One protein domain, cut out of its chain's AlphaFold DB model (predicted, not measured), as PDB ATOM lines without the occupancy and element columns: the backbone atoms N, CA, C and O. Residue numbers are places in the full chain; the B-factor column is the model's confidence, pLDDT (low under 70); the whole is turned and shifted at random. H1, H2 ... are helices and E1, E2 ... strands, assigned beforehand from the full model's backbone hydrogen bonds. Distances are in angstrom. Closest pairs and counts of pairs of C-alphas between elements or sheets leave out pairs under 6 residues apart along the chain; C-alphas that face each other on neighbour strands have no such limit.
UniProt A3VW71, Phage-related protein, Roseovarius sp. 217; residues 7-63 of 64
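This is residues 7 to 63 of the 64 residues of the protein "Phage-related protein" of Roseovarius sp. 217 (UniProt A3VW71). Two helices, H2 and H3, lie side by side as a helical hairpin, and a small hairpin of two strands, E1 and E2, lies at the far end of the longest axis from the turn between these helices. The short helix H1 is set off to one side, and the link after it, residues 12 to 18, runs past the helical hairpin to the strands. The printed part has 57 residues with three named helices and two named strands, in the order H1, E1, E2, H2, H3; the sheet has the order E1 - E2 and is antiparallel, and the class is mostly helix. The whole is compact, with a radius of gyration of the C-alphas of 11.5 A, and the C-alphas span 36 by 25 by 15 A.

H1 holds residues 7 to 11 and begins at C-alpha 7, at (9.539, 11.614, 9.164); it is 6.1 A from first to last C-alpha. E1 is residues 19 to 22, 9.2 A long, and E2 is residues 25 to 27, 6.6 A long. H2 runs over residues 30 to 41, 16.3 A, beginning with C-alpha 30 at (22.762, 0.566, 6.167). H3, the longest helix, holds residues 46 to 61, 23.0 A, and ends with C-alpha 61 at (27.734, 6.095, 20.026).

H1 touches no helix, and it is apart from E2, H2 and H3. E1 and E2 form a hairpin of antiparallel neighbour strands, with 152 degrees between their directions. The C-alphas of Lys 20 and Ala 26 face each other at 4.4 A; N 19 and O 27, at 2.8 A, and N 27 and O 19, at 2.9 A, are within hydrogen-bond range. E1 is apart from H2 and from H3, and E2 is apart from H3. H2 and H3 form a helical hairpin: they touch, and they run opposite ways at a shallow tilt of 13 degrees. Their closest C-alphas are those of Glu 32 and Leu 56, 6.6 A apart, and H3 touches H2 with residues 49 to 56 alone. Each O i to N i+4 pair is within hydrogen-bond range in H1 and H2; in H3 it is 11 of 12.

The two C-alphas farthest apart, those of Pro 23 and Gly 43, are 36.1 A apart, and those of Tyr 7 and Cys 63, the first and last printed, are 25.0 A apart. The printed part has no cut. The links E1 to E2, E2 to H2 and H2 to H3 are tight, the link H1 to E1 is short, with 7 residues, and no link is long. The mean pLDDT of the printed part is 93.0, and no printed residue is under 70.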
ATOM      1  N   TYR A   7       9.481  10.600   8.108       85.25
ATOM      2  CA  TYR A   7       9.539  11.614   9.164       85.25
ATOM      3  C   TYR A   7       8.500  11.372  10.257       85.25
ATOM      4  O   TYR A   7       8.808  11.554  11.432       85.25
ATOM      5  N   GLU A   8       7.314  10.870   9.905       89.25
ATOM      6  CA  GLU A   8       6.322  10.442  10.898       89.25
ATOM      7  C   GLU A   8       6.819   9.253  11.730       89.25
ATOM      8  O   GLU A   8       6.619   9.222  12.941       89.25
ATOM      9  N   HIS A   9       7.507   8.290  11.111       89.94
ATOM     10  CA  HIS A   9       8.074   7.153  11.839       89.94
ATOM     11  C   HIS A   9       9.215   7.588  12.761       89.94
ATOM     12  O   HIS A   9       9.298   7.113  13.889       89.94
ATOM     13  N   MET A  10      10.044   8.545  12.331       91.00
ATOM     14  CA  MET A  10      11.038   9.167  13.209       91.00
ATOM     15  C   MET A  10      10.378   9.908  14.378       91.00
ATOM     16  O   MET A  10      10.842   9.780  15.508       91.00
ATOM     17  N   ALA A  11       9.284  10.640  14.142       90.00
ATOM     18  CA  ALA A  11       8.539  11.322  15.203       90.00
ATOM     19  C   ALA A  11       7.909  10.336  16.204       90.00
ATOM     20  O   ALA A  11       7.889  10.603  17.401       90.00
ATOM     21  N   LYS A  12       7.451   9.171  15.729       91.50
ATOM     22  CA  LYS A  12       6.915   8.076  16.559       91.50
ATOM     23  C   LYS A  12       7.993   7.205  17.222       91.50
ATOM     24  O   LYS A  12       7.654   6.264  17.938       91.50
ATOM     25  N   GLY A  13       9.272   7.467  16.948       92.69
ATOM     26  CA  GLY A  13      10.393   6.660  17.435       92.69
ATOM     27  C   GLY A  13      10.491   5.266  16.810       92.69
ATOM     28  O   GLY A  13      11.246   4.436  17.297       92.69
ATOM     29  N   THR A  14       9.754   4.984  15.732       94.19
ATOM     30  CA  THR A  14       9.776   3.683  15.037       94.19
ATOM     31  C   THR A  14      10.757   3.656  13.862       94.19
ATOM     32  O   THR A  14      10.736   2.735  13.039       94.19
ATOM     33  N   PHE A  15      11.606   4.680  13.748       94.50
ATOM     34  CA  PHE A  15      12.716   4.742  12.805       94.50
ATOM     35  C   PHE A  15      13.857   5.598  13.368       94.50
ATOM     36  O   PHE A  15      13.610   6.596  14.047       94.50
ATOM     37  N   ILE A  16      15.099   5.227  13.057       93.81
ATOM     38  CA  ILE A  16      16.299   5.931  13.522       93.81
ATOM     39  C   ILE A  16      16.432   7.334  12.929       93.81
ATOM     40  O   ILE A  16      16.069   7.614  11.782       93.81
ATOM     41  N   ARG A  17      17.042   8.223  13.713       92.44
ATOM     42  CA  ARG A  17      17.435   9.557  13.253       92.44
ATOM     43  C   ARG A  17      18.670   9.458  12.349       92.44
ATOM     44  O   ARG A  17      19.562   8.655  12.649       92.44
ATOM     45  N   PRO A  18      18.738  10.258  11.268       93.06
ATOM     46  CA  PRO A  18      19.880  10.242  10.370       93.06
ATOM     47  C   PRO A  18      21.133  10.784  11.059       93.06
ATOM     48  O   PRO A  18      21.057  11.620  11.963       93.06
ATOM     49  N   VAL A  19      22.286  10.348  10.572       91.44
ATOM     50  CA  VAL A  19      23.604  10.871  10.923       91.44
ATOM     51  C   VAL A  19      23.958  11.987   9.949       91.44
ATOM     52  O   VAL A  19      23.807  11.844   8.734       91.44
ATOM     53  N   LYS A  20      24.428  13.117  10.476       92.19
ATOM     54  CA  LYS A  20      24.873  14.248   9.661       92.19
ATOM     55  C   LYS A  20      26.340  14.047   9.280       92.19
ATOM     56  O   LYS A  20      27.199  14.116  10.148       92.19
ATOM     57  N   LEU A  21      26.612  13.812   7.995       91.56
ATOM     58  CA  LEU A  21      27.975  13.651   7.468       91.56
ATOM     59  C   LEU A  21      28.558  14.962   6.930       91.56
ATOM     60  O   LEU A  21      29.766  15.154   6.949       91.56
ATOM     61  N   ALA A  22      27.708  15.873   6.450       92.19
ATOM     62  CA  ALA A  22      28.126  17.182   5.949       92.19
ATOM     63  C   ALA A  22      27.023  18.233   6.183       92.19
ATOM     64  O   ALA A  22      25.888  17.870   6.515       92.19
ATOM     65  N   PRO A  23      27.285  19.542   5.976       92.56
ATOM     66  CA  PRO A  23      26.304  20.604   6.232       92.56
ATOM     67  C   PRO A  23      24.934  20.391   5.571       92.56
ATOM     68  O   PRO A  23      23.918  20.741   6.172       92.56
ATOM     69  N   LYS A  24      24.908  19.772   4.383       92.81
ATOM     70  CA  LYS A  24      23.698  19.460   3.601       92.81
ATOM     71  C   LYS A  24      23.505  17.957   3.330       92.81
ATOM     72  O   LYS A  24      22.748  17.605   2.435       92.81
ATOM     73  N   LEU A  25      24.184  17.079   4.077       92.12
ATOM     74  CA  LEU A  25      24.108  15.627   3.881       92.12
ATOM     75  C   LEU A  25      23.798  14.913   5.198       92.12
ATOM     76  O   LEU A  25      24.607  14.919   6.130       92.12
ATOM     77  N   ALA A  26      22.627  14.287   5.244       92.31
ATOM     78  CA  ALA A  26      22.184  13.432   6.332       92.31
ATOM     79  C   ALA A  26      21.846  12.054   5.757       92.31
ATOM     80  O   ALA A  26      21.113  11.965   4.773       92.31
ATOM     81  N   VAL A  27      22.404  10.998   6.339       92.62
ATOM     82  CA  VAL A  27      22.259   9.623   5.845       92.62
ATOM     83  C   VAL A  27      21.922   8.675   6.985       92.62
ATOM     84  O   VAL A  27      22.091   9.008   8.156       92.62
ATOM     85  N   TRP A  28      21.463   7.478   6.645       93.25
ATOM     86  CA  TRP A  28      21.220   6.417   7.614       93.25
ATOM     87  C   TRP A  28      22.225   5.283   7.410       93.25
ATOM     88  O   TRP A  28      22.428   4.869   6.266       93.25
ATOM     89  N   PRO A  29      22.834   4.762   8.487       93.12
ATOM     90  CA  PRO A  29      23.661   3.564   8.406       93.12
ATOM     91  C   PRO A  29      22.859   2.376   7.865       93.12
ATOM     92  O   PRO A  29      21.753   2.093   8.330       93.12
ATOM     93  N   LYS A  30      23.420   1.682   6.868       94.75
ATOM     94  CA  LYS A  30      22.762   0.566   6.167       94.75
ATOM     95  C   LYS A  30      22.293  -0.521   7.135       94.75
ATOM     96  O   LYS A  30      21.162  -0.989   7.015       94.75
ATOM     97  N   ASP A  31      23.146  -0.903   8.078       93.25
ATOM     98  CA  ASP A  31      22.900  -2.055   8.949       93.25
ATOM     99  C   ASP A  31      21.756  -1.794   9.929       93.25
ATOM    100  O   ASP A  31      20.922  -2.663  10.170       93.25
ATOM    101  N   GLU A  32      21.640  -0.567  10.431       94.19
ATOM    102  CA  GLU A  32      20.534  -0.182  11.304       94.19
ATOM    103  C   GLU A  32      19.197  -0.149  10.554       94.19
ATOM    104  O   GLU A  32      18.180  -0.638  11.050       94.19
ATOM    105  N   VAL A  33      19.193   0.376   9.323       95.06
ATOM    106  CA  VAL A  33      17.994   0.364   8.469       95.06
ATOM    107  C   VAL A  33      17.580  -1.073   8.146       95.06
ATOM    108  O   VAL A  33      16.391  -1.393   8.196       95.06
ATOM    109  N   ALA A  34      18.543  -1.953   7.860       96.25
ATOM    110  CA  ALA A  34      18.289  -3.368   7.610       96.25
ATOM    111  C   ALA A  34      17.671  -4.068   8.832       96.25
ATOM    112  O   ALA A  34      16.681  -4.782   8.677       96.25
ATOM    113  N   GLN A  35      18.182  -3.816  10.039       96.38
ATOM    114  CA  GLN A  35      17.646  -4.399  11.275       96.38
ATOM    115  C   GLN A  35      16.219  -3.930  11.578       96.38
ATOM    116  O   GLN A  35      15.356  -4.747  11.904       96.38
ATOM    117  N   ILE A  36      15.922  -2.639  11.397       95.19
ATOM    118  CA  ILE A  36      14.559  -2.112  11.575       95.19
ATOM    119  C   ILE A  36      13.602  -2.708  10.539       95.19
ATOM    120  O   ILE A  36      12.474  -3.075  10.875       95.19
ATOM    121  N   ASN A  37      14.035  -2.833   9.284       95.31
ATOM    122  CA  ASN A  37      13.218  -3.451   8.242       95.31
ATOM    123  C   ASN A  37      12.968  -4.935   8.533       95.31
ATOM    124  O   ASN A  37      11.826  -5.377   8.435       95.31
ATOM    125  N   ALA A  38      13.986  -5.682   8.965       96.94
ATOM    126  CA  ALA A  38      13.830  -7.069   9.394       96.94
ATOM    127  C   ALA A  38      12.847  -7.186  10.573       96.94
ATOM    128  O   ALA A  38      11.964  -8.044  10.555       96.94
ATOM    129  N   ALA A  39      12.933  -6.275  11.553       95.56
ATOM    130  CA  ALA A  39      12.006  -6.212  12.680       95.56
ATOM    131  C   ALA A  39      10.554  -5.958  12.234       95.56
ATOM    132  O   ALA A  39       9.631  -6.572  12.764       95.56
ATOM    133  N   ARG A  40      10.341  -5.104  11.230       93.75
ATOM    134  CA  ARG A  40       9.010  -4.877  10.648       93.75
ATOM    135  C   ARG A  40       8.500  -6.100   9.889       93.75
ATOM    136  O   ARG A  40       7.347  -6.474  10.066       93.75
ATOM    137  N   VAL A  41       9.351  -6.743   9.087       95.69
ATOM    138  CA  VAL A  41       8.986  -7.932   8.293       95.69
ATOM    139  C   VAL A  41       8.595  -9.112   9.188       95.69
ATOM    140  O   VAL A  41       7.644  -9.817   8.867       95.69
ATOM    141  N   ARG A  42       9.246  -9.291  10.346       95.25
ATOM    142  CA  ARG A  42       8.842 -10.309  11.339       95.25
ATOM    143  C   ARG A  42       7.557  -9.967  12.112       95.25
ATOM    144  O   ARG A  42       7.177 -10.729  12.993       95.25
ATOM    145  N   GLY A  43       6.932  -8.817  11.851       94.56
ATOM    146  CA  GLY A  43       5.727  -8.373  12.553       94.56
ATOM    147  C   GLY A  43       5.970  -7.856  13.973       94.56
ATOM    148  O   GLY A  43       5.096  -8.000  14.823       94.56
ATOM    149  N   ALA A  44       7.144  -7.274  14.257       95.62
ATOM    150  CA  ALA A  44       7.396  -6.664  15.563       95.62
ATOM    151  C   ALA A  44       6.424  -5.512  15.840       95.62
ATOM    152  O   ALA A  44       6.059  -4.754  14.939       95.62
ATOM    153  N   THR A  45       6.052  -5.352  17.107       95.62
ATOM    154  CA  THR A  45       5.200  -4.242  17.536       95.62
ATOM    155  C   THR A  45       5.962  -2.918  17.518       95.62
ATOM    156  O   THR A  45       7.194  -2.881  17.585       95.62
ATOM    157  N   ASP A  46       5.229  -1.806  17.490       93.75
ATOM    158  CA  ASP A  46       5.824  -0.467  17.554       93.75
ATOM    159  C   ASP A  46       6.693  -0.268  18.809       93.75
ATOM    160  O   ASP A  46       7.722   0.400  18.729       93.75
ATOM    161  N   ASP A  47       6.331  -0.873  19.946       95.75
ATOM    162  CA  ASP A  47       7.137  -0.841  21.176       95.75
ATOM    163  C   ASP A  47       8.466  -1.579  21.024       95.75
ATOM    164  O   ASP A  47       9.514  -1.065  21.415       95.75
ATOM    165  N   GLN A  48       8.448  -2.760  20.402       96.25
ATOM    166  CA  GLN A  48       9.665  -3.526  20.131       96.25
ATOM    167  C   GLN A  48      10.576  -2.791  19.146       96.25
ATOM    168  O   GLN A  48      11.795  -2.796  19.306       96.25
ATOM    169  N   ILE A  49       9.996  -2.133  18.140       96.12
ATOM    170  CA  ILE A  49      10.761  -1.318  17.193       96.12
ATOM    171  C   ILE A  49      11.337  -0.084  17.897       96.12
ATOM    172  O   ILE A  49      12.491   0.250  17.650       96.12
ATOM    173  N   ARG A  50      10.590   0.571  18.798       96.25
ATOM    174  CA  ARG A  50      11.110   1.688  19.609       96.25
ATOM    175  C   ARG A  50      12.297   1.262  20.472       96.25
ATOM    176  O   ARG A  50      13.310   1.957  20.478       96.25
ATOM    177  N   ALA A  51      12.190   0.123  21.155       97.06
ATOM    178  CA  ALA A  51      13.282  -0.429  21.954       97.06
ATOM    179  C   ALA A  51      14.527  -0.700  21.091       97.06
ATOM    180  O   ALA A  51      15.619  -0.256  21.438       97.06
ATOM    181  N   LEU A  52      14.341  -1.318  19.919       96.25
ATOM    182  CA  LEU A  52      15.419  -1.560  18.958       96.25
ATOM    183  C   LEU A  52      16.055  -0.253  18.453       96.25
ATOM    184  O   LEU A  52      17.270  -0.156  18.340       96.25
ATOM    185  N   VAL A  53      15.259   0.778  18.158       95.31
ATOM    186  CA  VAL A  53      15.779   2.086  17.721       95.31
ATOM    187  C   VAL A  53      16.666   2.721  18.796       95.31
ATOM    188  O   VAL A  53      17.695   3.305  18.454       95.31
ATOM    189  N   ILE A  54      16.293   2.606  20.075       95.38
ATOM    190  CA  ILE A  54      17.107   3.094  21.201       95.38
ATOM    191  C   ILE A  54      18.416   2.308  21.275       95.38
ATOM    192  O   ILE A  54      19.481   2.919  21.287       95.38
ATOM    193  N   GLU A  55      18.342   0.977  21.247       95.19
ATOM    194  CA  GLU A  55      19.511   0.092  21.288       95.19
ATOM    195  C   GLU A  55      20.511   0.414  20.170       95.19
ATOM    196  O   GLU A  55      21.688   0.650  20.440       95.19
ATOM    197  N   LEU A  56      20.037   0.519  18.925       94.31
ATOM    198  CA  LEU A  56      20.877   0.850  17.771       94.31
ATOM    199  C   LEU A  56      21.481   2.255  17.881       94.31
ATOM    200  O   LEU A  56      22.641   2.463  17.528       94.31
ATOM    201  N   THR A  57      20.719   3.220  18.406       92.31
ATOM    202  CA  THR A  57      21.205   4.595  18.596       92.31
ATOM    203  C   THR A  57      22.298   4.666  19.664       92.31
ATOM    204  O   THR A  57      23.263   5.411  19.486       92.31
ATOM    205  N   GLU A  58      22.181   3.900  20.752       92.69
ATOM    206  CA  GLU A  58      23.223   3.815  21.781       92.69
ATOM    207  C   GLU A  58      24.447   3.040  21.285       92.69
ATOM    208  O   GLU A  58      25.571   3.516  21.442       92.69
ATOM    209  N   ALA A  59      24.249   1.907  20.605       91.12
ATOM    210  CA  ALA A  59      25.337   1.131  20.009       91.12
ATOM    211  C   ALA A  59      26.172   1.978  19.036       91.12
ATOM    212  O   ALA A  59      27.401   1.915  19.049       91.12
ATOM    213  N   ARG A  60      25.518   2.847  18.254       88.50
ATOM    214  CA  ARG A  60      26.188   3.779  17.340       88.50
ATOM    215  C   ARG A  60      27.157   4.726  18.050       88.50
ATOM    216  O   ARG A  60      28.203   5.035  17.488       88.50
ATOM    217  N   LYS A  61      26.840   5.197  19.263       86.31
ATOM    218  CA  LYS A  61      27.734   6.095  20.026       86.31
ATOM    219  C   LYS A  61      29.041   5.415  20.426       86.31
ATOM    220  O   LYS A  61      30.030   6.103  20.646       86.31
ATOM    221  N   ASN A  62      29.029   4.087  20.506       84.50
ATOM    222  CA  ASN A  62      30.155   3.274  20.944       84.50
ATOM    223  C   ASN A  62      30.922   2.645  19.770       84.50
ATOM    224  O   ASN A  62      31.821   1.839  19.998       84.50
ATOM    225  N   CYS A  63      30.565   2.972  18.524       74.69
ATOM    226  CA  CYS A  63      31.286   2.501  17.346       74.69
ATOM    227  C   CYS A  63      32.632   3.242  17.253       74.69
ATOM    228  O   CYS A  63      32.642   4.468  17.130       74.69
TER     229      CYS A  63